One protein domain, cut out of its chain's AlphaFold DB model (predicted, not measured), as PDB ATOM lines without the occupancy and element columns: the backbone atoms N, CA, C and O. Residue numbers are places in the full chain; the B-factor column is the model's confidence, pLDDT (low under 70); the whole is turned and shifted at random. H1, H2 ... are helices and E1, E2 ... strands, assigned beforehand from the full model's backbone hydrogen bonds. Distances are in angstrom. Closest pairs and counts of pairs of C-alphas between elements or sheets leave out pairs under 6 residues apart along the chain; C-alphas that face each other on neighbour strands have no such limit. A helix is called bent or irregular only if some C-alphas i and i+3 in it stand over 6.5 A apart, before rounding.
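AT A GLANCE: This is residues 110 to 249 of the 249 residues of an uncharacterized protein of Streptococcus sp. I-G2 (UniProt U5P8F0). A twisted sheet of four strands, with H3 slantwise over one face, makes one end of an elongated body; H1, H4, H5 and H2 cluster at the other end, where H2 joins the cluster to the sheet's edge. The printed part has 140 residues, with five named helices and four named strands in the order H1 H2 H3 E1 H4 H5 E2 E3 E4. The mixed sheet runs E1 E2 E3 E4, and the class is mixed, helices and strands. The whole is compact, radius of gyration of the C-alphas 16.5 A, spanning 52 by 26 by 23 A.

IN THESE COORDINATES: The strands are E1, residues 154 to 160, E2, 205 to 210, E3, 230 to 236, 19.6 A long, and E4, 243 to 248, ending at C-alpha (-45.572, 26.098, -26.376). The helices are H1, 110 to 115, beginning at C-alpha (-58.584, -0.982, -24.006), H2, 123 to 132, H3, 134 to 148, 21.1 A, H4, 166 to 182, 23.9 A, and H5, 186 to 192, irregular with C-alphas 188 and 191 8.1 A apart.

HOW THE PARTS SIT: E1 and E2 are antiparallel (N 158 to O 207, 2.8 A), E2 and E3 parallel (N 208 to O 233, 2.8 A), and the hairpin E3 and E4 antiparallel (N 232 to O 246, 2.8 A). H3 makes two layers with the sheet, helix on one face, at a height of 9.3 A over E1 and E2. H2 only grazes the sheet with residues 127 to 131. H2 touches H5, closest C-alphas Ala 129 and Leu 191, 4.8 A. H4 touches H5 with residues 176 to 180 alone, C-alphas Ala 179 and Gly 189 closest at 5.2 A. H1 touches H4 at a shallow tilt of 26 degrees, opposite ways, C-alphas Glu 111 and Ala 173 closest at 4.6 A. Every O i to N i+4 pair is within hydrogen-bond range in H1, H2, H3 and H4; H5 has 0 of 3, but 3 of 4 O i to N i+3 pairs.

THE WHOLE: The C-alphas farthest apart, of Gly 183 and Glu 216, are 52.9 A apart. The printed part has no cut; the links H5 to E2 and E2 to E3 are long. Residues 214 to 221 and 238 to 243 have pLDDT under 70.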
ATOM      1  N   ALA A 110     -58.975  -2.237 -23.364       92.88
ATOM      2  CA  ALA A 110     -58.584  -0.982 -24.006       92.88
ATOM      3  C   ALA A 110     -57.869  -0.014 -23.043       92.88
ATOM      4  O   ALA A 110     -56.967   0.705 -23.458       92.88
ATOM      5  N   GLU A 111     -58.256  -0.011 -21.764       93.00
ATOM      6  CA  GLU A 111     -57.658   0.827 -20.720       93.00
ATOM      7  C   GLU A 111     -56.217   0.415 -20.418       93.00
ATOM      8  O   GLU A 111     -55.312   1.244 -20.481       93.00
ATOM      9  N   GLU A 112     -55.986  -0.874 -20.180       92.25
ATOM     10  CA  GLU A 112     -54.645  -1.395 -19.907       92.25
ATOM     11  C   GLU A 112     -53.728  -1.260 -21.130       92.25
ATOM     12  O   GLU A 112     -52.572  -0.845 -21.024       92.25
ATOM     13  N   LEU A 113     -54.261  -1.530 -22.325       92.81
ATOM     14  CA  LEU A 113     -53.526  -1.357 -23.573       92.81
ATOM     15  C   LEU A 113     -53.151   0.117 -23.817       92.81
ATOM     16  O   LEU A 113     -52.050   0.397 -24.293       92.81
ATOM     17  N   ALA A 114     -54.024   1.064 -23.464       93.56
ATOM     18  CA  ALA A 114     -53.725   2.492 -23.531       93.56
ATOM     19  C   ALA A 114     -52.665   2.911 -22.503       93.56
ATOM     20  O   ALA A 114     -51.707   3.608 -22.855       93.56
ATOM     21  N   TYR A 115     -52.794   2.445 -21.259       91.19
ATOM     22  CA  TYR A 115     -51.835   2.700 -20.183       91.19
ATOM     23  C   TYR A 115     -50.433   2.181 -20.539       91.19
ATOM     24  O   TYR A 115     -49.421   2.848 -20.315       91.19
ATOM     25  N   HIS A 116     -50.363   1.025 -21.197       90.69
ATOM     26  CA  HIS A 116     -49.119   0.417 -21.664       90.69
ATOM     27  C   HIS A 116     -48.780   0.703 -23.131       90.69
ATOM     28  O   HIS A 116     -47.894   0.053 -23.688       90.69
ATOM     29  N   SER A 117     -49.396   1.714 -23.747       91.12
ATOM     30  CA  SER A 117     -49.158   2.094 -25.151       91.12
ATOM     31  C   SER A 117     -47.692   2.392 -25.482       91.12
ATOM     32  O   SER A 117     -47.278   2.271 -26.629       91.12
ATOM     33  N   LYS A 118     -46.890   2.751 -24.473       90.12
ATOM     34  CA  LYS A 118     -45.452   3.044 -24.586       90.12
ATOM     35  C   LYS A 118     -44.560   1.822 -24.331       90.12
ATOM     36  O   LYS A 118     -43.339   1.939 -24.413       90.12
ATOM     37  N   SER A 119     -45.129   0.663 -23.990       88.88
ATOM     38  CA  SER A 119     -44.361  -0.577 -23.847       88.88
ATOM     39  C   SER A 119     -43.689  -0.916 -25.172       88.88
ATOM     40  O   SER A 119     -44.309  -0.838 -26.230       88.88
ATOM     41  N   TRP A 120     -42.433  -1.355 -25.115       87.31
ATOM     42  CA  TRP A 120     -41.664  -1.731 -26.300       87.31
ATOM     43  C   TRP A 120     -42.319  -2.853 -27.129       87.31
ATOM     44  O   TRP A 120     -41.965  -3.023 -28.292       87.31
ATOM     45  N   LEU A 121     -43.273  -3.595 -26.550       89.00
ATOM     46  CA  LEU A 121     -44.050  -4.636 -27.223       89.00
ATOM     47  C   LEU A 121     -45.125  -4.078 -28.162       89.00
ATOM     48  O   LEU A 121     -45.429  -4.704 -29.166       89.00
ATOM     49  N   VAL A 122     -45.707  -2.915 -27.859       92.25
ATOM     50  CA  VAL A 122     -46.865  -2.379 -28.606       92.25
ATOM     51  C   VAL A 122     -46.662  -0.957 -29.112       92.25
ATOM     52  O   VAL A 122     -47.359  -0.542 -30.035       92.25
ATOM     53  N   ALA A 123     -45.682  -0.221 -28.582       92.00
ATOM     54  CA  ALA A 123     -45.380   1.152 -28.982       92.00
ATOM     55  C   ALA A 123     -45.229   1.322 -30.500       92.00
ATOM     56  O   ALA A 123     -45.853   2.242 -31.032       92.00
ATOM     57  N   PRO A 124     -44.546   0.423 -31.243       93.56
ATOM     58  CA  PRO A 124     -44.454   0.552 -32.697       93.56
ATOM     59  C   PRO A 124     -45.811   0.551 -33.418       93.56
ATOM     60  O   PRO A 124     -45.931   1.152 -34.488       93.56
ATOM     61  N   PHE A 125     -46.839  -0.098 -32.859       95.06
ATOM     62  CA  PHE A 125     -48.189  -0.095 -33.431       95.06
ATOM     63  C   PHE A 125     -48.822   1.288 -33.316       95.06
ATOM     64  O   PHE A 125     -49.313   1.830 -34.307       95.06
ATOM     65  N   PHE A 126     -48.756   1.880 -32.123       95.25
ATOM     66  CA  PHE A 126     -49.284   3.215 -31.862       95.25
ATOM     67  C   PHE A 126     -48.502   4.288 -32.615       95.25
ATOM     68  O   PHE A 126     -49.104   5.135 -33.267       95.25
ATOM     69  N   GLU A 127     -47.170   4.246 -32.578       93.62
ATOM     70  CA  GLU A 127     -46.314   5.196 -33.296       93.62
ATOM     71  C   GLU A 127     -46.660   5.232 -34.783       93.62
ATOM     72  O   GLU A 127     -46.851   6.308 -35.352       93.62
ATOM     73  N   ARG A 128     -46.814   4.056 -35.402       92.75
ATOM     74  CA  ARG A 128     -47.215   3.958 -36.801       92.75
ATOM     75  C   ARG A 128     -48.626   4.482 -37.034       92.75
ATOM     76  O   ARG A 128     -48.810   5.263 -37.961       92.75
ATOM     77  N   ALA A 129     -49.599   4.078 -36.218       93.94
ATOM     78  CA  ALA A 129     -50.983   4.522 -36.365       93.94
ATOM     79  C   ALA A 129     -51.092   6.049 -36.320       93.94
ATOM     80  O   ALA A 129     -51.662   6.666 -37.217       93.94
ATOM     81  N   PHE A 130     -50.452   6.677 -35.335       94.50
ATOM     82  CA  PHE A 130     -50.421   8.129 -35.234       94.50
ATOM     83  C   PHE A 130     -49.657   8.766 -36.397       94.50
ATOM     84  O   PHE A 130     -50.162   9.723 -36.980       94.50
ATOM     85  N   ALA A 131     -48.489   8.241 -36.777       92.31
ATOM     86  CA  ALA A 131     -47.694   8.783 -37.881       92.31
ATOM     87  C   ALA A 131     -48.427   8.724 -39.233       92.31
ATOM     88  O   ALA A 131     -48.304   9.637 -40.054       92.31
ATOM     89  N   GLU A 132     -49.194   7.660 -39.466       93.31
ATOM     90  CA  GLU A 132     -49.962   7.455 -40.694       93.31
ATOM     91  C   GLU A 132     -51.351   8.120 -40.647       93.31
ATOM     92  O   GLU A 132     -51.964   8.291 -41.704       93.31
ATOM     93  N   SER A 133     -51.819   8.568 -39.475       95.25
ATOM     94  CA  SER A 133     -53.126   9.214 -39.314       95.25
ATOM     95  C   SER A 133     -53.273  10.511 -40.114       95.25
ATOM     96  O   SER A 133     -52.338  11.309 -40.266       95.25
ATOM     97  N   GLN A 134     -54.494  10.773 -40.590       95.44
ATOM     98  CA  GLN A 134     -54.800  11.972 -41.365       95.44
ATOM     99  C   GLN A 134     -54.526  13.256 -40.566       95.44
ATOM    100  O   GLN A 134     -53.953  14.210 -41.109       95.44
ATOM    101  N   GLY A 135     -54.894  13.295 -39.283       94.88
ATOM    102  CA  GLY A 135     -54.643  14.444 -38.418       94.88
ATOM    103  C   GLY A 135     -53.159  14.754 -38.249       94.88
ATOM    104  O   GLY A 135     -52.778  15.927 -38.315       94.88
ATOM    105  N   PHE A 136     -52.302  13.738 -38.099       95.31
ATOM    106  CA  PHE A 136     -50.862  13.965 -37.956       95.31
ATOM    107  C   PHE A 136     -50.195  14.364 -39.274       95.31
ATOM    108  O   PHE A 136     -49.337  15.250 -39.293       95.31
ATOM    109  N   GLN A 137     -50.622  13.786 -40.400       95.62
ATOM    110  CA  GLN A 137     -50.154  14.214 -41.720       95.62
ATOM    111  C   GLN A 137     -50.490  15.685 -41.978       95.62
ATOM    112  O   GLN A 137     -49.640  16.440 -42.456       95.62
ATOM    113  N   LYS A 138     -51.704  16.116 -41.615       94.94
ATOM    114  CA  LYS A 138     -52.111  17.520 -41.710       94.94
ATOM    115  C   LYS A 138     -51.250  18.413 -40.818       94.94
ATOM    116  O   LYS A 138     -50.723  19.409 -41.307       94.94
ATOM    117  N   LEU A 139     -51.047  18.033 -39.555       93.31
ATOM    118  CA  LEU A 139     -50.162  18.766 -38.647       93.31
ATOM    119  C   LEU A 139     -48.736  18.880 -39.209       93.31
ATOM    120  O   LEU A 139     -48.135  19.948 -39.179       93.31
ATOM    121  N   THR A 140     -48.202  17.796 -39.766       94.62
ATOM    122  CA  THR A 140     -46.869  17.789 -40.379       94.62
ATOM    123  C   THR A 140     -46.765  18.826 -41.499       94.62
ATOM    124  O   THR A 140     -45.748  19.511 -41.601       94.62
ATOM    125  N   GLN A 141     -47.806  18.985 -42.324       94.31
ATOM    126  CA  GLN A 141     -47.832  20.030 -43.354       94.31
ATOM    127  C   GLN A 141     -47.933  21.433 -42.752       94.31
ATOM    128  O   GLN A 141     -47.196  22.317 -43.181       94.31
ATOM    129  N   GLU A 142     -48.771  21.632 -41.732       92.88
ATOM    130  CA  GLU A 142     -48.883  22.914 -41.016       92.88
ATOM    131  C   GLU A 142     -47.517  23.346 -40.445       92.88
ATOM    132  O   GLU A 142     -47.057  24.459 -40.702       92.88
ATOM    133  N   ILE A 143     -46.805  22.436 -39.769       91.06
ATOM    134  CA  ILE A 143     -45.451  22.680 -39.241       91.06
ATOM    135  C   ILE A 143     -44.476  23.018 -40.377       91.06
ATOM    136  O   ILE A 143     -43.742  24.005 -40.293       91.06
ATOM    137  N   LYS A 144     -44.474  22.235 -41.464       92.88
ATOM    138  CA  LYS A 144     -43.615  22.486 -42.635       92.88
ATOM    139  C   LYS A 144     -43.852  23.875 -43.226       92.88
ATOM    140  O   LYS A 144     -42.893  24.560 -43.583       92.88
ATOM    141  N   GLU A 145     -45.103  24.306 -43.327       92.62
ATOM    142  CA  GLU A 145     -45.454  25.624 -43.848       92.62
ATOM    143  C   GLU A 145     -45.003  26.761 -42.925       92.62
ATOM    144  O   GLU A 145     -44.439  27.741 -43.421       92.62
ATOM    145  N   GLU A 146     -45.189  26.632 -41.609       90.00
ATOM    146  CA  GLU A 146     -44.747  27.638 -40.631       90.00
ATOM    147  C   GLU A 146     -43.225  27.810 -40.603       90.00
ATOM    148  O   GLU A 146     -42.717  28.934 -40.527       90.00
ATOM    149  N   PHE A 147     -42.478  26.717 -40.737       89.12
ATOM    150  CA  PHE A 147     -41.019  26.767 -40.829       89.12
ATOM    151  C   PHE A 147     -40.558  27.345 -42.171       89.12
ATOM    152  O   PHE A 147     -39.657  28.189 -42.211       89.12
ATOM    153  N   ARG A 148     -41.235  26.997 -43.272       90.19
ATOM    154  CA  ARG A 148     -40.920  27.529 -44.607       90.19
ATOM    155  C   ARG A 148     -41.098  29.045 -44.685       90.19
ATOM    156  O   ARG A 148     -40.286  29.710 -45.325       90.19
ATOM    157  N   LYS A 149     -42.108  29.614 -44.011       88.88
ATOM    158  CA  LYS A 149     -42.302  31.081 -43.906       88.88
ATOM    159  C   LYS A 149     -41.094  31.796 -43.291       88.88
ATOM    160  O   LYS A 149     -40.897  32.981 -43.536       88.88
ATOM    161  N   GLN A 150     -40.291  31.073 -42.516       85.31
ATOM    162  CA  GLN A 150     -39.104  31.570 -41.825       85.31
ATOM    163  C   GLN A 150     -37.799  31.171 -42.536       85.31
ATOM    164  O   GLN A 150     -36.718  31.416 -42.010       85.31
ATOM    165  N   GLY A 151     -37.882  30.577 -43.733       86.50
ATOM    166  CA  GLY A 151     -36.718  30.152 -44.512       86.50
ATOM    167  C   GLY A 151     -36.092  28.833 -44.053       86.50
ATOM    168  O   GLY A 151     -34.957  28.551 -44.427       86.50
ATOM    169  N   LEU A 152     -36.806  28.031 -43.255       87.19
ATOM    170  CA  LEU A 152     -36.366  26.707 -42.817       87.19
ATOM    171  C   LEU A 152     -37.088  25.615 -43.608       87.19
ATOM    172  O   LEU A 152     -38.312  25.618 -43.725       87.19
ATOM    173  N   GLU A 153     -36.329  24.657 -44.129       90.31
ATOM    174  CA  GLU A 153     -36.873  23.490 -44.818       90.31
ATOM    175  C   GLU A 153     -36.859  22.283 -43.877       90.31
ATOM    176  O   GLU A 153     -35.803  21.800 -43.465       90.31
ATOM    177  N   VAL A 154     -38.054  21.810 -43.525       90.50
ATOM    178  CA  VAL A 154     -38.263  20.670 -42.627       90.50
ATOM    179  C   VAL A 154     -38.295  19.379 -43.439       90.50
ATOM    180  O   VAL A 154     -39.196  19.165 -44.258       90.50
ATOM    181  N   SER A 155     -37.339  18.491 -43.182       91.00
ATOM    182  CA  SER A 155     -37.281  17.165 -43.795       91.00
ATOM    183  C   SER A 155     -38.193  16.165 -43.087       91.00
ATOM    184  O   SER A 155     -38.824  15.341 -43.747       91.00
ATOM    185  N   GLU A 156     -38.303  16.252 -41.760       92.44
ATOM    186  CA  GLU A 156     -38.997  15.259 -40.938       92.44
ATOM    187  C   GLU A 156     -39.668  15.907 -39.722       92.44
ATOM    188  O   GLU A 156     -39.144  16.863 -39.152       92.44
ATOM    189  N   VAL A 157     -40.828  15.377 -39.332       93.12
ATOM    190  CA  VAL A 157     -41.506  15.699 -38.072       93.12
ATOM    191  C   VAL A 157     -41.835  14.376 -37.394       93.12
ATOM    192  O   VAL A 157     -42.534  13.551 -37.980       93.12
ATOM    193  N   ARG A 158     -41.337  14.168 -36.176       92.31
ATOM    194  CA  ARG A 158     -41.635  12.984 -35.362       92.31
ATOM    195  C   ARG A 158     -42.481  13.370 -34.166       92.31
ATOM    196  O   ARG A 158     -42.210  14.388 -33.532       92.31
ATOM    197  N   LEU A 159     -43.466  12.534 -33.860       92.56
ATOM    198  CA  LEU A 159     -44.306  12.641 -32.674       92.56
ATOM    199  C   LEU A 159     -43.764  11.739 -31.568       92.56
ATOM    200  O   LEU A 159     -43.441  10.584 -31.822       92.56
ATOM    201  N   GLN A 160     -43.720  12.251 -30.345       91.31
ATOM    202  CA  GLN A 160     -43.476  11.479 -29.134       91.31
ATOM    203  C   GLN A 160     -44.670  11.643 -28.196       91.31
ATOM    204  O   GLN A 160     -45.160  12.759 -27.976       91.31
ATOM    205  N   PHE A 161     -45.145  10.522 -27.658       91.69
ATOM    206  CA  PHE A 161     -46.300  10.513 -26.770       91.69
ATOM    207  C   PHE A 161     -45.978  11.136 -25.407       91.69
ATOM    208  O   PHE A 161     -44.844  11.029 -24.935       91.69
ATOM    209  N   PRO A 162     -46.971  11.764 -24.750       89.44
ATOM    210  CA  PRO A 162     -46.786  12.316 -23.416       89.44
ATOM    211  C   PRO A 162     -46.426  11.216 -22.412       89.44
ATOM    212  O   PRO A 162     -47.049  10.156 -22.411       89.44
ATOM    213  N   ILE A 163     -45.457  11.463 -21.532       86.56
ATOM    214  CA  ILE A 163     -45.073  10.529 -20.459       86.56
ATOM    215  C   ILE A 163     -46.044  10.697 -19.286       86.56
ATOM    216  O   ILE A 163     -46.356  11.831 -18.934       86.56
ATOM    217  N   ASP A 164     -46.515   9.582 -18.717       86.75
ATOM    218  CA  ASP A 164     -47.408   9.526 -17.547       86.75
ATOM    219  C   ASP A 164     -48.534  10.574 -17.579       86.75
ATOM    220  O   ASP A 164     -48.624  11.457 -16.723       86.75
ATOM    221  N   ASN A 165     -49.371  10.506 -18.616       93.06
ATOM    222  CA  ASN A 165     -50.385  11.517 -18.886       93.06
ATOM    223  C   ASN A 165     -51.781  10.878 -18.891       93.06
ATOM    224  O   ASN A 165     -52.178  10.295 -19.906       93.06
ATOM    225  N   PRO A 166     -52.540  11.030 -17.789       93.75
ATOM    226  CA  PRO A 166     -53.862  10.434 -17.660       93.75
ATOM    227  C   PRO A 166     -54.862  10.923 -18.709       93.75
ATOM    228  O   PRO A 166     -55.706  10.148 -19.138       93.75
ATOM    229  N   ASP A 167     -54.786  12.183 -19.150       95.31
ATOM    230  CA  ASP A 167     -55.717  12.710 -20.154       95.31
ATOM    231  C   ASP A 167     -55.510  12.012 -21.506       95.31
ATOM    232  O   ASP A 167     -56.474  11.608 -22.158       95.31
ATOM    233  N   PHE A 168     -54.246  11.814 -21.896       95.06
ATOM    234  CA  PHE A 168     -53.883  11.037 -23.081       95.06
ATOM    235  C   PHE A 168     -54.326   9.578 -22.957       95.06
ATOM    236  O   PHE A 168     -54.983   9.063 -23.860       95.06
ATOM    237  N   GLU A 169     -53.996   8.927 -21.844       95.88
ATOM    238  CA  GLU A 169     -54.293   7.508 -21.610       95.88
ATOM    239  C   GLU A 169     -55.806   7.246 -21.574       95.88
ATOM    240  O   GLU A 169     -56.282   6.309 -22.211       95.88
ATOM    241  N   ASN A 170     -56.585   8.126 -20.938       96.38
ATOM    242  CA  ASN A 170     -58.046   8.036 -20.897       96.38
ATOM    243  C   ASN A 170     -58.687   8.244 -22.276       96.38
ATOM    244  O   ASN A 170     -59.623   7.521 -22.639       96.38
ATOM    245  N   GLN A 171     -58.206   9.221 -23.055       97.00
ATOM    246  CA  GLN A 171     -58.709   9.437 -24.414       97.00
ATOM    247  C   GLN A 171     -58.370   8.244 -25.311       97.00
ATOM    248  O   GLN A 171     -59.235   7.761 -26.040       97.00
ATOM    249  N   LEU A 172     -57.146   7.724 -25.206       97.00
ATOM    250  CA  LEU A 172     -56.693   6.564 -25.964       97.00
ATOM    251  C   LEU A 172     -57.518   5.316 -25.628       97.00
ATOM    252  O   LEU A 172     -57.991   4.634 -26.532       97.00
ATOM    253  N   ALA A 173     -57.766   5.056 -24.342       97.06
ATOM    254  CA  ALA A 173     -58.626   3.963 -23.892       97.06
ATOM    255  C   ALA A 173     -60.055   4.092 -24.443       97.06
ATOM    256  O   ALA A 173     -60.660   3.106 -24.868       97.06
ATOM    257  N   THR A 174     -60.592   5.315 -24.459       97.31
ATOM    258  CA  THR A 174     -61.934   5.603 -24.981       97.31
ATOM    259  C   THR A 174     -62.022   5.313 -26.477       97.31
ATOM    260  O   THR A 174     -62.965   4.644 -26.908       97.31
ATOM    261  N   ASP A 175     -61.045   5.773 -27.256       97.12
ATOM    262  CA  ASP A 175     -61.005   5.574 -28.705       97.12
ATOM    263  C   ASP A 175     -60.798   4.094 -29.063       97.12
ATOM    264  O   ASP A 175     -61.499   3.575 -29.931       97.12
ATOM    265  N   LEU A 176     -59.914   3.382 -28.353       96.69
ATOM    266  CA  LEU A 176     -59.712   1.937 -28.529       96.69
ATOM    267  C   LEU A 176     -60.987   1.142 -28.212       96.69
ATOM    268  O   LEU A 176     -61.387   0.269 -28.981       96.69
ATOM    269  N   LEU A 177     -61.677   1.474 -27.118       96.31
ATOM    270  CA  LEU A 177     -62.948   0.838 -26.767       96.31
ATOM    271  C   LEU A 177     -64.050   1.154 -27.791       96.31
ATOM    272  O   LEU A 177     -64.927   0.325 -28.046       96.31
ATOM    273  N   ALA A 178     -64.049   2.360 -28.361       96.31
ATOM    274  CA  ALA A 178     -64.981   2.737 -29.416       96.31
ATOM    275  C   ALA A 178     -64.715   1.950 -30.707       96.31
ATOM    276  O   ALA A 178     -65.669   1.447 -31.305       96.31
ATOM    277  N   ALA A 179     -63.446   1.788 -31.088       95.00
ATOM    278  CA  ALA A 179     -63.026   0.970 -32.222       95.00
ATOM    279  C   ALA A 179     -63.448  -0.497 -32.030       95.00
ATOM    280  O   ALA A 179     -64.112  -1.074 -32.893       95.00
ATOM    281  N   GLU A 180     -63.200  -1.069 -30.847       92.69
ATOM    282  CA  GLU A 180     -63.637  -2.428 -30.506       92.69
ATOM    283  C   GLU A 180     -65.160  -2.594 -30.661       92.69
ATOM    284  O   GLU A 180     -65.632  -3.541 -31.294       92.69
ATOM    285  N   LYS A 181     -65.950  -1.637 -30.154       94.19
ATOM    286  CA  LYS A 181     -67.420  -1.636 -30.291       94.19
ATOM    287  C   LYS A 181     -67.897  -1.463 -31.732       94.19
ATOM    288  O   LYS A 181     -68.984  -1.938 -32.062       94.19
ATOM    289  N   ALA A 182     -67.119  -0.786 -32.570       94.44
ATOM    290  CA  ALA A 182     -67.384  -0.647 -33.999       94.44
ATOM    291  C   ALA A 182     -67.039  -1.922 -34.793       94.44
ATOM    292  O   ALA A 182     -67.397  -2.021 -35.964       94.44
ATOM    293  N   GLY A 183     -66.420  -2.920 -34.153       91.38
ATOM    294  CA  GLY A 183     -65.994  -4.164 -34.793       91.38
ATOM    295  C   GLY A 183     -64.594  -4.091 -35.405       91.38
ATOM    296  O   GLY A 183     -64.208  -5.011 -36.128       91.38
ATOM    297  N   GLU A 184     -63.825  -3.046 -35.095       91.25
ATOM    298  CA  GLU A 184     -62.437  -2.885 -35.530       91.25
ATOM    299  C   GLU A 184     -61.540  -3.802 -34.696       91.25
ATOM    300  O   GLU A 184     -61.082  -3.462 -33.604       91.25
ATOM    301  N   THR A 185     -61.348  -5.030 -35.181       86.50
ATOM    302  CA  THR A 185     -60.599  -6.059 -34.438       86.50
ATOM    303  C   THR A 185     -59.173  -6.274 -34.928       86.50
ATOM    304  O   THR A 185     -58.401  -6.932 -34.233       86.50
ATOM    305  N   GLU A 186     -58.828  -5.747 -36.103       90.69
ATOM    306  CA  GLU A 186     -57.479  -5.815 -36.667       90.69
ATOM    307  C   GLU A 186     -56.552  -4.910 -35.845       90.69
ATOM    308  O   GLU A 186     -56.891  -3.752 -35.588       90.69
ATOM    309  N   LEU A 187     -55.420  -5.441 -35.368       92.94
ATOM    310  CA  LEU A 187     -54.511  -4.735 -34.451       92.94
ATOM    311  C   LEU A 187     -55.238  -4.061 -33.274       92.94
ATOM    312  O   LEU A 187     -54.852  -2.976 -32.841       92.94
ATOM    313  N   ARG A 188     -56.322  -4.673 -32.771       93.44
ATOM    314  CA  ARG A 188     -57.136  -4.130 -31.663       93.44
ATOM    315  C   ARG A 188     -57.691  -2.715 -31.937       93.44
ATOM    316  O   ARG A 188     -57.894  -1.952 -30.998       93.44
ATOM    317  N   GLY A 189     -57.898  -2.343 -33.203       93.12
ATOM    318  CA  GLY A 189     -58.401  -1.017 -33.583       93.12
ATOM    319  C   GLY A 189     -57.360   0.105 -33.489       93.12
ATOM    320  O   GLY A 189     -57.688   1.266 -33.708       93.12
ATOM    321  N   ILE A 190     -56.087  -0.204 -33.211       95.75
ATOM    322  CA  ILE A 190     -55.023   0.807 -33.077       95.75
ATOM    323  C   ILE A 190     -54.863   1.624 -34.368       95.75
ATOM    324  O   ILE A 190     -54.603   2.821 -34.315       95.75
ATOM    325  N   LEU A 191     -55.049   1.012 -35.540       93.06
ATOM    326  CA  LEU A 191     -54.873   1.703 -36.820       93.06
ATOM    327  C   LEU A 191     -55.973   2.721 -37.149       93.06
ATOM    328  O   LEU A 191     -55.781   3.529 -38.055       93.06
ATOM    329  N   THR A 192     -57.098   2.717 -36.431       93.62
ATOM    330  CA  THR A 192     -58.176   3.696 -36.644       93.62
ATOM    331  C   THR A 192     -57.985   4.972 -35.827       93.62
ATOM    332  O   THR A 192     -58.808   5.882 -35.906       93.62
ATOM    333  N   LEU A 193     -56.932   5.038 -35.008       96.06
ATOM    334  CA  LEU A 193     -56.626   6.201 -34.184       96.06
ATOM    335  C   LEU A 193     -56.225   7.395 -35.055       96.06
ATOM    336  O   LEU A 193     -55.458   7.267 -36.011       96.06
ATOM    337  N   ASP A 194     -56.702   8.582 -34.682       95.75
ATOM    338  CA  ASP A 194     -56.352   9.826 -35.361       95.75
ATOM    339  C   ASP A 194     -55.827  10.863 -34.369       95.75
ATOM    340  O   ASP A 194     -56.533  11.264 -33.441       95.75
ATOM    341  N   TYR A 195     -54.608  11.356 -34.612       94.25
ATOM    342  CA  TYR A 195     -53.987  12.429 -33.835       94.25
ATOM    343  C   TYR A 195     -54.889  13.666 -33.668       94.25
ATOM    344  O   TYR A 195     -54.782  14.374 -32.664       94.25
ATOM    345  N   ALA A 196     -55.804  13.934 -34.605       93.56
ATOM    346  CA  ALA A 196     -56.759  15.036 -34.504       93.56
ATOM    347  C   ALA A 196     -57.554  15.032 -33.183       93.56
ATOM    348  O   ALA A 196     -57.796  16.109 -32.633       93.56
ATOM    349  N   ASN A 197     -57.883  13.853 -32.641       94.62
ATOM    350  CA  ASN A 197     -58.600  13.702 -31.367       94.62
ATOM    351  C   ASN A 197     -57.741  14.084 -30.150       94.62
ATOM    352  O   ASN A 197     -58.267  14.437 -29.100       94.62
ATOM    353  N   TYR A 198     -56.418  14.056 -30.302       94.00
ATOM    354  CA  TYR A 198     -55.450  14.240 -29.220       94.00
ATOM    355  C   TYR A 198     -54.792  15.619 -29.246       94.00
ATOM    356  O   TYR A 198     -54.094  15.988 -28.307       94.00
ATOM    357  N   ARG A 199     -55.024  16.414 -30.297       89.38
ATOM    358  CA  ARG A 199     -54.342  17.696 -30.547       89.38
ATOM    359  C   ARG A 199     -54.444  18.710 -29.399       89.38
ATOM    360  O   ARG A 199     -53.586  19.577 -29.290       89.38
ATOM    361  N   GLN A 200     -55.502  18.642 -28.590       88.94
ATOM    362  CA  GLN A 200     -55.721  19.554 -27.455       88.94
ATOM    363  C   GLN A 200     -55.097  19.056 -26.143       88.94
ATOM    364  O   GLN A 200     -55.059  19.798 -25.164       88.94
ATOM    365  N   ILE A 201     -54.633  17.805 -26.103       90.81
ATOM    366  CA  ILE A 201     -54.018  17.219 -24.916       90.81
ATOM    367  C   ILE A 201     -52.584  17.733 -24.821       90.81
ATOM    368  O   ILE A 201     -51.829  17.719 -25.793       90.81
ATOM    369  N   LYS A 202     -52.200  18.204 -23.636       89.25
ATOM    370  CA  LYS A 202     -50.856  18.732 -23.388       89.25
ATOM    371  C   LYS A 202     -49.826  17.612 -23.254       89.25
ATOM    372  O   LYS A 202     -50.162  16.474 -22.947       89.25
ATOM    373  N   GLY A 203     -48.551  17.957 -23.428       87.69
ATOM    374  CA  GLY A 203     -47.424  17.056 -23.161       87.69
ATOM    375  C   GLY A 203     -46.933  16.248 -24.362       87.69
ATOM    376  O   GLY A 203     -45.963  15.504 -24.222       87.69
ATOM    377  N   PHE A 204     -47.538  16.405 -25.543       91.19
ATOM    378  CA  PHE A 204     -46.941  15.881 -26.770       91.19
ATOM    379  C   PHE A 204     -45.612  16.573 -27.048       91.19
ATOM    380  O   PHE A 204     -45.467  17.780 -26.834       91.19
ATOM    381  N   SER A 205     -44.650  15.797 -27.539       91.06
ATOM    382  CA  SER A 205     -43.348  16.317 -27.941       91.06
ATOM    383  C   SER A 205     -43.110  16.055 -29.425       91.06
ATOM    384  O   SER A 205     -43.469  15.000 -29.948       91.06
ATOM    385  N   PHE A 206     -42.512  17.021 -30.111       91.56
ATOM    386  CA  PHE A 206     -42.261  16.999 -31.541       91.56
ATOM    387  C   PHE A 206     -40.777  17.203 -31.809       91.56
ATOM    388  O   PHE A 206     -40.192  18.215 -31.416       91.56
ATOM    389  N   THR A 207     -40.172  16.275 -32.539       91.69
ATOM    390  CA  THR A 207     -38.827  16.469 -33.087       91.69
ATOM    391  C   THR A 207     -38.960  16.916 -34.533       91.69
ATOM    392  O   THR A 207     -39.517  16.199 -35.362       91.69
ATOM    393  N   ILE A 208     -38.470  18.114 -34.834       89.88
ATOM    394  CA  ILE A 208     -38.495  18.722 -36.160       89.88
ATOM    395  C   ILE A 208     -37.079  18.700 -36.713       89.88
ATOM    396  O   ILE A 208     -36.193  19.399 -36.226       89.88
ATOM    397  N   THR A 209     -36.867  17.938 -37.772       89.88
ATOM    398  CA  THR A 209     -35.570  17.876 -38.436       89.88
ATOM    399  C   THR A 209     -35.561  18.819 -39.631       89.88
ATOM    400  O   THR A 209     -36.403  18.705 -40.527       89.88
ATOM    401  N   VAL A 210     -34.599  19.741 -39.667       87.94
ATOM    402  CA  VAL A 210     -34.378  20.673 -40.780       87.94
ATOM    403  C   VAL A 210     -33.135  20.303 -41.586       87.94
ATOM    404  O   VAL A 210     -32.168  19.738 -41.069       87.94
ATOM    405  N   THR A 211     -33.137  20.641 -42.875       84.75
ATOM    406  CA  THR A 211     -32.011  20.362 -43.785       84.75
ATOM    407  C   THR A 211     -30.756  21.153 -43.417       84.75
ATOM    408  O   THR A 211     -29.644  20.629 -43.497       84.75
ATOM    409  N   SER A 212     -30.923  22.395 -42.969       76.81
ATOM    410  CA  SER A 212     -29.849  23.234 -42.443       76.81
ATOM    411  C   SER A 212     -30.402  24.235 -41.439       76.81
ATOM    412  O   SER A 212     -31.444  24.837 -41.700       76.81
ATOM    413  N   LEU A 213     -29.681  24.456 -40.340       71.75
ATOM    414  CA  LEU A 213     -29.948  25.544 -39.402       71.75
ATOM    415  C   LEU A 213     -29.053  26.741 -39.769       71.75
ATOM    416  O   LEU A 213     -27.826  26.639 -39.682       71.75
ATOM    417  N   PRO A 214     -29.610  27.872 -40.233       67.81
ATOM    418  CA  PRO A 214     -28.826  29.080 -40.433       67.81
ATOM    419  C   PRO A 214     -28.300  29.594 -39.089       67.81
ATOM    420  O   PRO A 214     -29.059  29.688 -38.127       67.81
ATOM    421  N   LYS A 215     -27.038  30.041 -39.052       61.84
ATOM    422  CA  LYS A 215     -26.417  30.673 -37.866       61.84
ATOM    423  C   LYS A 215     -27.222  31.842 -37.294       61.84
ATOM    424  O   LYS A 215     -27.079  32.187 -36.135       61.84
ATOM    425  N   GLU A 216     -28.077  32.471 -38.099       57.56
ATOM    426  CA  GLU A 216     -28.947  33.559 -37.645       57.56
ATOM    427  C   GLU A 216     -30.011  33.126 -36.626       57.56
ATOM    428  O   GLU A 216     -30.556  33.985 -35.935       57.56
ATOM    429  N   PHE A 217     -30.300  31.825 -36.523       62.22
ATOM    430  CA  PHE A 217     -31.175  31.261 -35.495       62.22
ATOM    431  C   PHE A 217     -30.427  30.925 -34.196       62.22
ATOM    432  O   PHE A 217     -31.074  30.715 -33.171       62.22
ATOM    433  N   GLU A 218     -29.088  30.976 -34.179       54.03
ATOM    434  CA  GLU A 218     -28.313  31.016 -32.933       54.03
ATOM    435  C   GLU A 218     -28.560  32.374 -32.244       54.03
ATOM    436  O   GLU A 218     -27.858  33.360 -32.461       54.03
ATOM    437  N   GLY A 219     -29.620  32.458 -31.434       53.00
ATOM    438  CA  GLY A 219     -29.946  33.634 -30.618       53.00
ATOM    439  C   GLY A 219     -31.110  34.510 -31.106       53.00
ATOM    440  O   GLY A 219     -31.516  35.411 -30.369       53.00
ATOM    441  N   LYS A 220     -31.711  34.249 -32.279       58.41
ATOM    442  CA  LYS A 220     -33.034  34.797 -32.655       58.41
ATOM    443  C   LYS A 220     -34.133  33.776 -32.347       58.41
ATOM    444  O   LYS A 220     -33.979  32.594 -32.631       58.41
ATOM    445  N   ARG A 221     -35.258  34.231 -31.781       66.56
ATOM    446  CA  ARG A 221     -36.423  33.371 -31.508       66.56
ATOM    447  C   ARG A 221     -37.116  33.004 -32.823       66.56
ATOM    448  O   ARG A 221     -37.465  33.907 -33.583       66.56
ATOM    449  N   LEU A 222     -37.346  31.711 -33.059       73.31
ATOM    450  CA  LEU A 222     -38.317  31.268 -34.059       73.31
ATOM    451  C   LEU A 222     -39.687  31.858 -33.718       73.31
ATOM    452  O   LEU A 222     -40.083  31.920 -32.551       73.31
ATOM    453  N   ASN A 223     -40.422  32.281 -34.739       75.94
ATOM    454  CA  ASN A 223     -41.836  32.549 -34.581       75.94
ATOM    455  C   ASN A 223     -42.567  31.207 -34.468       75.94
ATOM    456  O   ASN A 223     -42.669  30.460 -35.438       75.94
ATOM    457  N   VAL A 224     -43.063  30.919 -33.269       75.19
ATOM    458  CA  VAL A 224     -43.716  29.649 -32.922       75.19
ATOM    459  C   VAL A 224     -45.232  29.792 -32.760       75.19
ATOM    460  O   VAL A 224     -45.911  28.829 -32.441       75.19
ATOM    461  N   SER A 225     -45.783  30.983 -33.026       75.06
ATOM    462  CA  SER A 225     -47.209  31.299 -32.822       75.06
ATOM    463  C   SER A 225     -48.182  30.483 -33.682       75.06
ATOM    464  O   SER A 225     -49.367  30.431 -33.364       75.06
ATOM    465  N   GLY A 226     -47.701  29.866 -34.764       76.00
ATOM    466  CA  GLY A 226     -48.500  29.011 -35.647       76.00
ATOM    467  C   GLY A 226     -48.461  27.516 -35.310       76.00
ATOM    468  O   GLY A 226     -49.137  26.735 -35.975       76.00
ATOM    469  N   LEU A 227     -47.671  27.096 -34.318       83.12
ATOM    470  CA  LEU A 227     -47.507  25.688 -33.949       83.12
ATOM    471  C   LEU A 227     -48.480  25.314 -32.815       83.12
ATOM    472  O   LEU A 227     -48.801  26.170 -31.990       83.12
ATOM    473  N   PRO A 228     -48.978  24.063 -32.746       80.38
ATOM    474  CA  PRO A 228     -49.809  23.640 -31.621       80.38
ATOM    475  C   PRO A 228     -49.021  23.587 -30.303       80.38
ATOM    476  O   PRO A 228     -47.790  23.557 -30.304       80.38
ATOM    477  N   SER A 229     -49.745  23.530 -29.185       82.94
ATOM    478  CA  SER A 229     -49.167  23.298 -27.855       82.94
ATOM    479  C   SER A 229     -48.337  22.007 -27.838       82.94
ATOM    480  O   SER A 229     -48.699  21.015 -28.481       82.94
ATOM    481  N   GLY A 230     -47.207  22.032 -27.137       85.62
ATOM    482  CA  GLY A 230     -46.287  20.904 -27.046       85.62
ATOM    483  C   GLY A 230     -44.830  21.306 -26.851       85.62
ATOM    484  O   GLY A 230     -44.454  22.478 -26.938       85.62
ATOM    485  N   ASN A 231     -43.998  20.298 -26.612       85.94
ATOM    486  CA  ASN A 231     -42.549  20.453 -26.549       85.94
ATOM    487  C   ASN A 231     -41.956  20.260 -27.937       85.94
ATOM    488  O   ASN A 231     -42.295  19.309 -28.630       85.94
ATOM    489  N   TYR A 232     -41.032  21.119 -28.338       86.00
ATOM    490  CA  TYR A 232     -40.403  21.060 -29.648       86.00
ATOM    491  C   TYR A 232     -38.896  20.965 -29.505       86.00
ATOM    492  O   TYR A 232     -38.281  21.720 -28.753       86.00
ATOM    493  N   VAL A 233     -38.303  20.068 -30.283       86.31
ATOM    494  CA  VAL A 233     -36.859  19.973 -30.485       86.31
ATOM    495  C   VAL A 233     -36.600  20.138 -31.971       86.31
ATOM    496  O   VAL A 233     -37.083  19.344 -32.772       86.31
ATOM    497  N   ILE A 234     -35.861  21.173 -32.355       84.38
ATOM    498  CA  ILE A 234     -35.399  21.368 -33.727       84.38
ATOM    499  C   ILE A 234     -33.981  20.834 -33.830       84.38
ATOM    500  O   ILE A 234     -33.104  21.258 -33.077       84.38
ATOM    501  N   GLU A 235     -33.754  19.957 -34.797       85.50
ATOM    502  CA  GLU A 235     -32.456  19.349 -35.067       85.50
ATOM    503  C   GLU A 235     -32.032  19.605 -36.510       85.50
ATOM    504  O   GLU A 235     -32.846  19.614 -37.435       85.50
ATOM    505  N   SER A 236     -30.733  19.802 -36.709       79.19
ATOM    506  CA  SER A 236     -30.134  19.947 -38.032       79.19
ATOM    507  C   SER A 236     -29.585  18.615 -38.534       79.19
ATOM    508  O   SER A 236     -28.823  17.956 -37.830       79.19
ATOM    509  N   ASN A 237     -29.857  18.277 -39.797       73.69
ATOM    510  CA  ASN A 237     -29.191  17.164 -40.491       73.69
ATOM    511  C   ASN A 237     -27.705  17.436 -40.818       73.69
ATOM    512  O   ASN A 237     -27.037  16.611 -41.444       73.69
ATOM    513  N   SER A 238     -27.177  18.604 -40.441       66.00
ATOM    514  CA  SER A 238     -25.782  18.987 -40.674       66.00
ATOM    515  C   SER A 238     -24.806  18.182 -39.796       66.00
ATOM    516  O   SER A 238     -25.114  17.893 -38.641       66.00
ATOM    517  N   PRO A 239     -23.572  17.892 -40.264       58.62
ATOM    518  CA  PRO A 239     -22.548  17.170 -39.492       58.62
ATOM    519  C   PRO A 239     -22.156  17.829 -38.159       58.62
ATOM    520  O   PRO A 239     -21.524  17.194 -37.316       58.62
ATOM    521  N   LYS A 240     -22.485  19.113 -37.980       59.06
ATOM    522  CA  LYS A 240     -22.443  19.797 -36.688       59.06
ATOM    523  C   LYS A 240     -23.861  19.784 -36.133       59.06
ATOM    524  O   LYS A 240     -24.683  20.594 -36.550       59.06
ATOM    525  N   ALA A 241     -24.136  18.817 -35.260       57.06
ATOM    526  CA  ALA A 241     -25.431  18.655 -34.617       57.06
ATOM    527  C   ALA A 241     -25.699  19.856 -33.699       57.06
ATOM    528  O   ALA A 241     -25.210  19.924 -32.574       57.06
ATOM    529  N   GLU A 242     -26.433  20.830 -34.221       65.69
ATOM    530  CA  GLU A 242     -27.015  21.926 -33.458       65.69
ATOM    531  C   GLU A 242     -28.481  21.568 -33.190       65.69
ATOM    532  O   GLU A 242     -29.213  21.199 -34.116       65.69
ATOM    533  N   SER A 243     -28.890  21.639 -31.922       68.75
ATOM    534  CA  SER A 243     -30.254  21.353 -31.471       68.75
ATOM    535  C   SER A 243     -30.810  22.526 -30.670       68.75
ATOM    536  O   SER A 243     -30.107  23.084 -29.823       68.75
ATOM    537  N   TYR A 244     -32.074  22.870 -30.894       71.94
ATOM    538  CA  TYR A 244     -32.777  23.937 -30.181       71.94
ATOM    539  C   TYR A 244     -34.107  23.425 -29.631       71.94
ATOM    540  O   TYR A 244     -34.911  22.897 -30.394       71.94
ATOM    541  N   SER A 245     -34.357  23.611 -28.332       75.44
ATOM    542  CA  SER A 245     -35.580  23.133 -27.675       75.44
ATOM    543  C   SER A 245     -36.408  24.283 -27.107       75.44
ATOM    544  O   SER A 245     -35.854  25.237 -26.558       75.44
ATOM    545  N   PHE A 246     -37.730  24.187 -27.220       76.88
ATOM    546  CA  PHE A 246     -38.683  25.152 -26.664       76.88
ATOM    547  C   PHE A 246     -40.041  24.496 -26.385       76.88
ATOM    548  O   PHE A 246     -40.350  23.440 -26.930       76.88
ATOM    549  N   GLU A 247     -40.856  25.135 -25.550       79.31
ATOM    550  CA  GLU A 247     -42.202  24.687 -25.173       79.31
ATOM    551  C   GLU A 247     -43.238  25.735 -25.603       79.31
ATOM    552  O   GLU A 247     -42.969  26.941 -25.556       79.31
ATOM    553  N   ILE A 248     -44.404  25.272 -26.053       79.25
ATOM    554  CA  ILE A 248     -45.572  26.098 -26.376       79.25
ATOM    555  C   ILE A 248     -46.722  25.656 -25.476       79.25
ATOM    556  O   ILE A 248     -47.086  24.481 -25.490       79.25
ATOM    557  N   GLU A 249     -47.289  26.601 -24.722       74.19
ATOM    558  CA  GLU A 249     -48.406  26.356 -23.797       74.19
ATOM    559  C   GLU A 249     -49.760  26.162 -24.484       74.19
ATOM    560  O   GLU A 249     -50.074  26.898 -25.447       74.19
TER     561      GLU A 249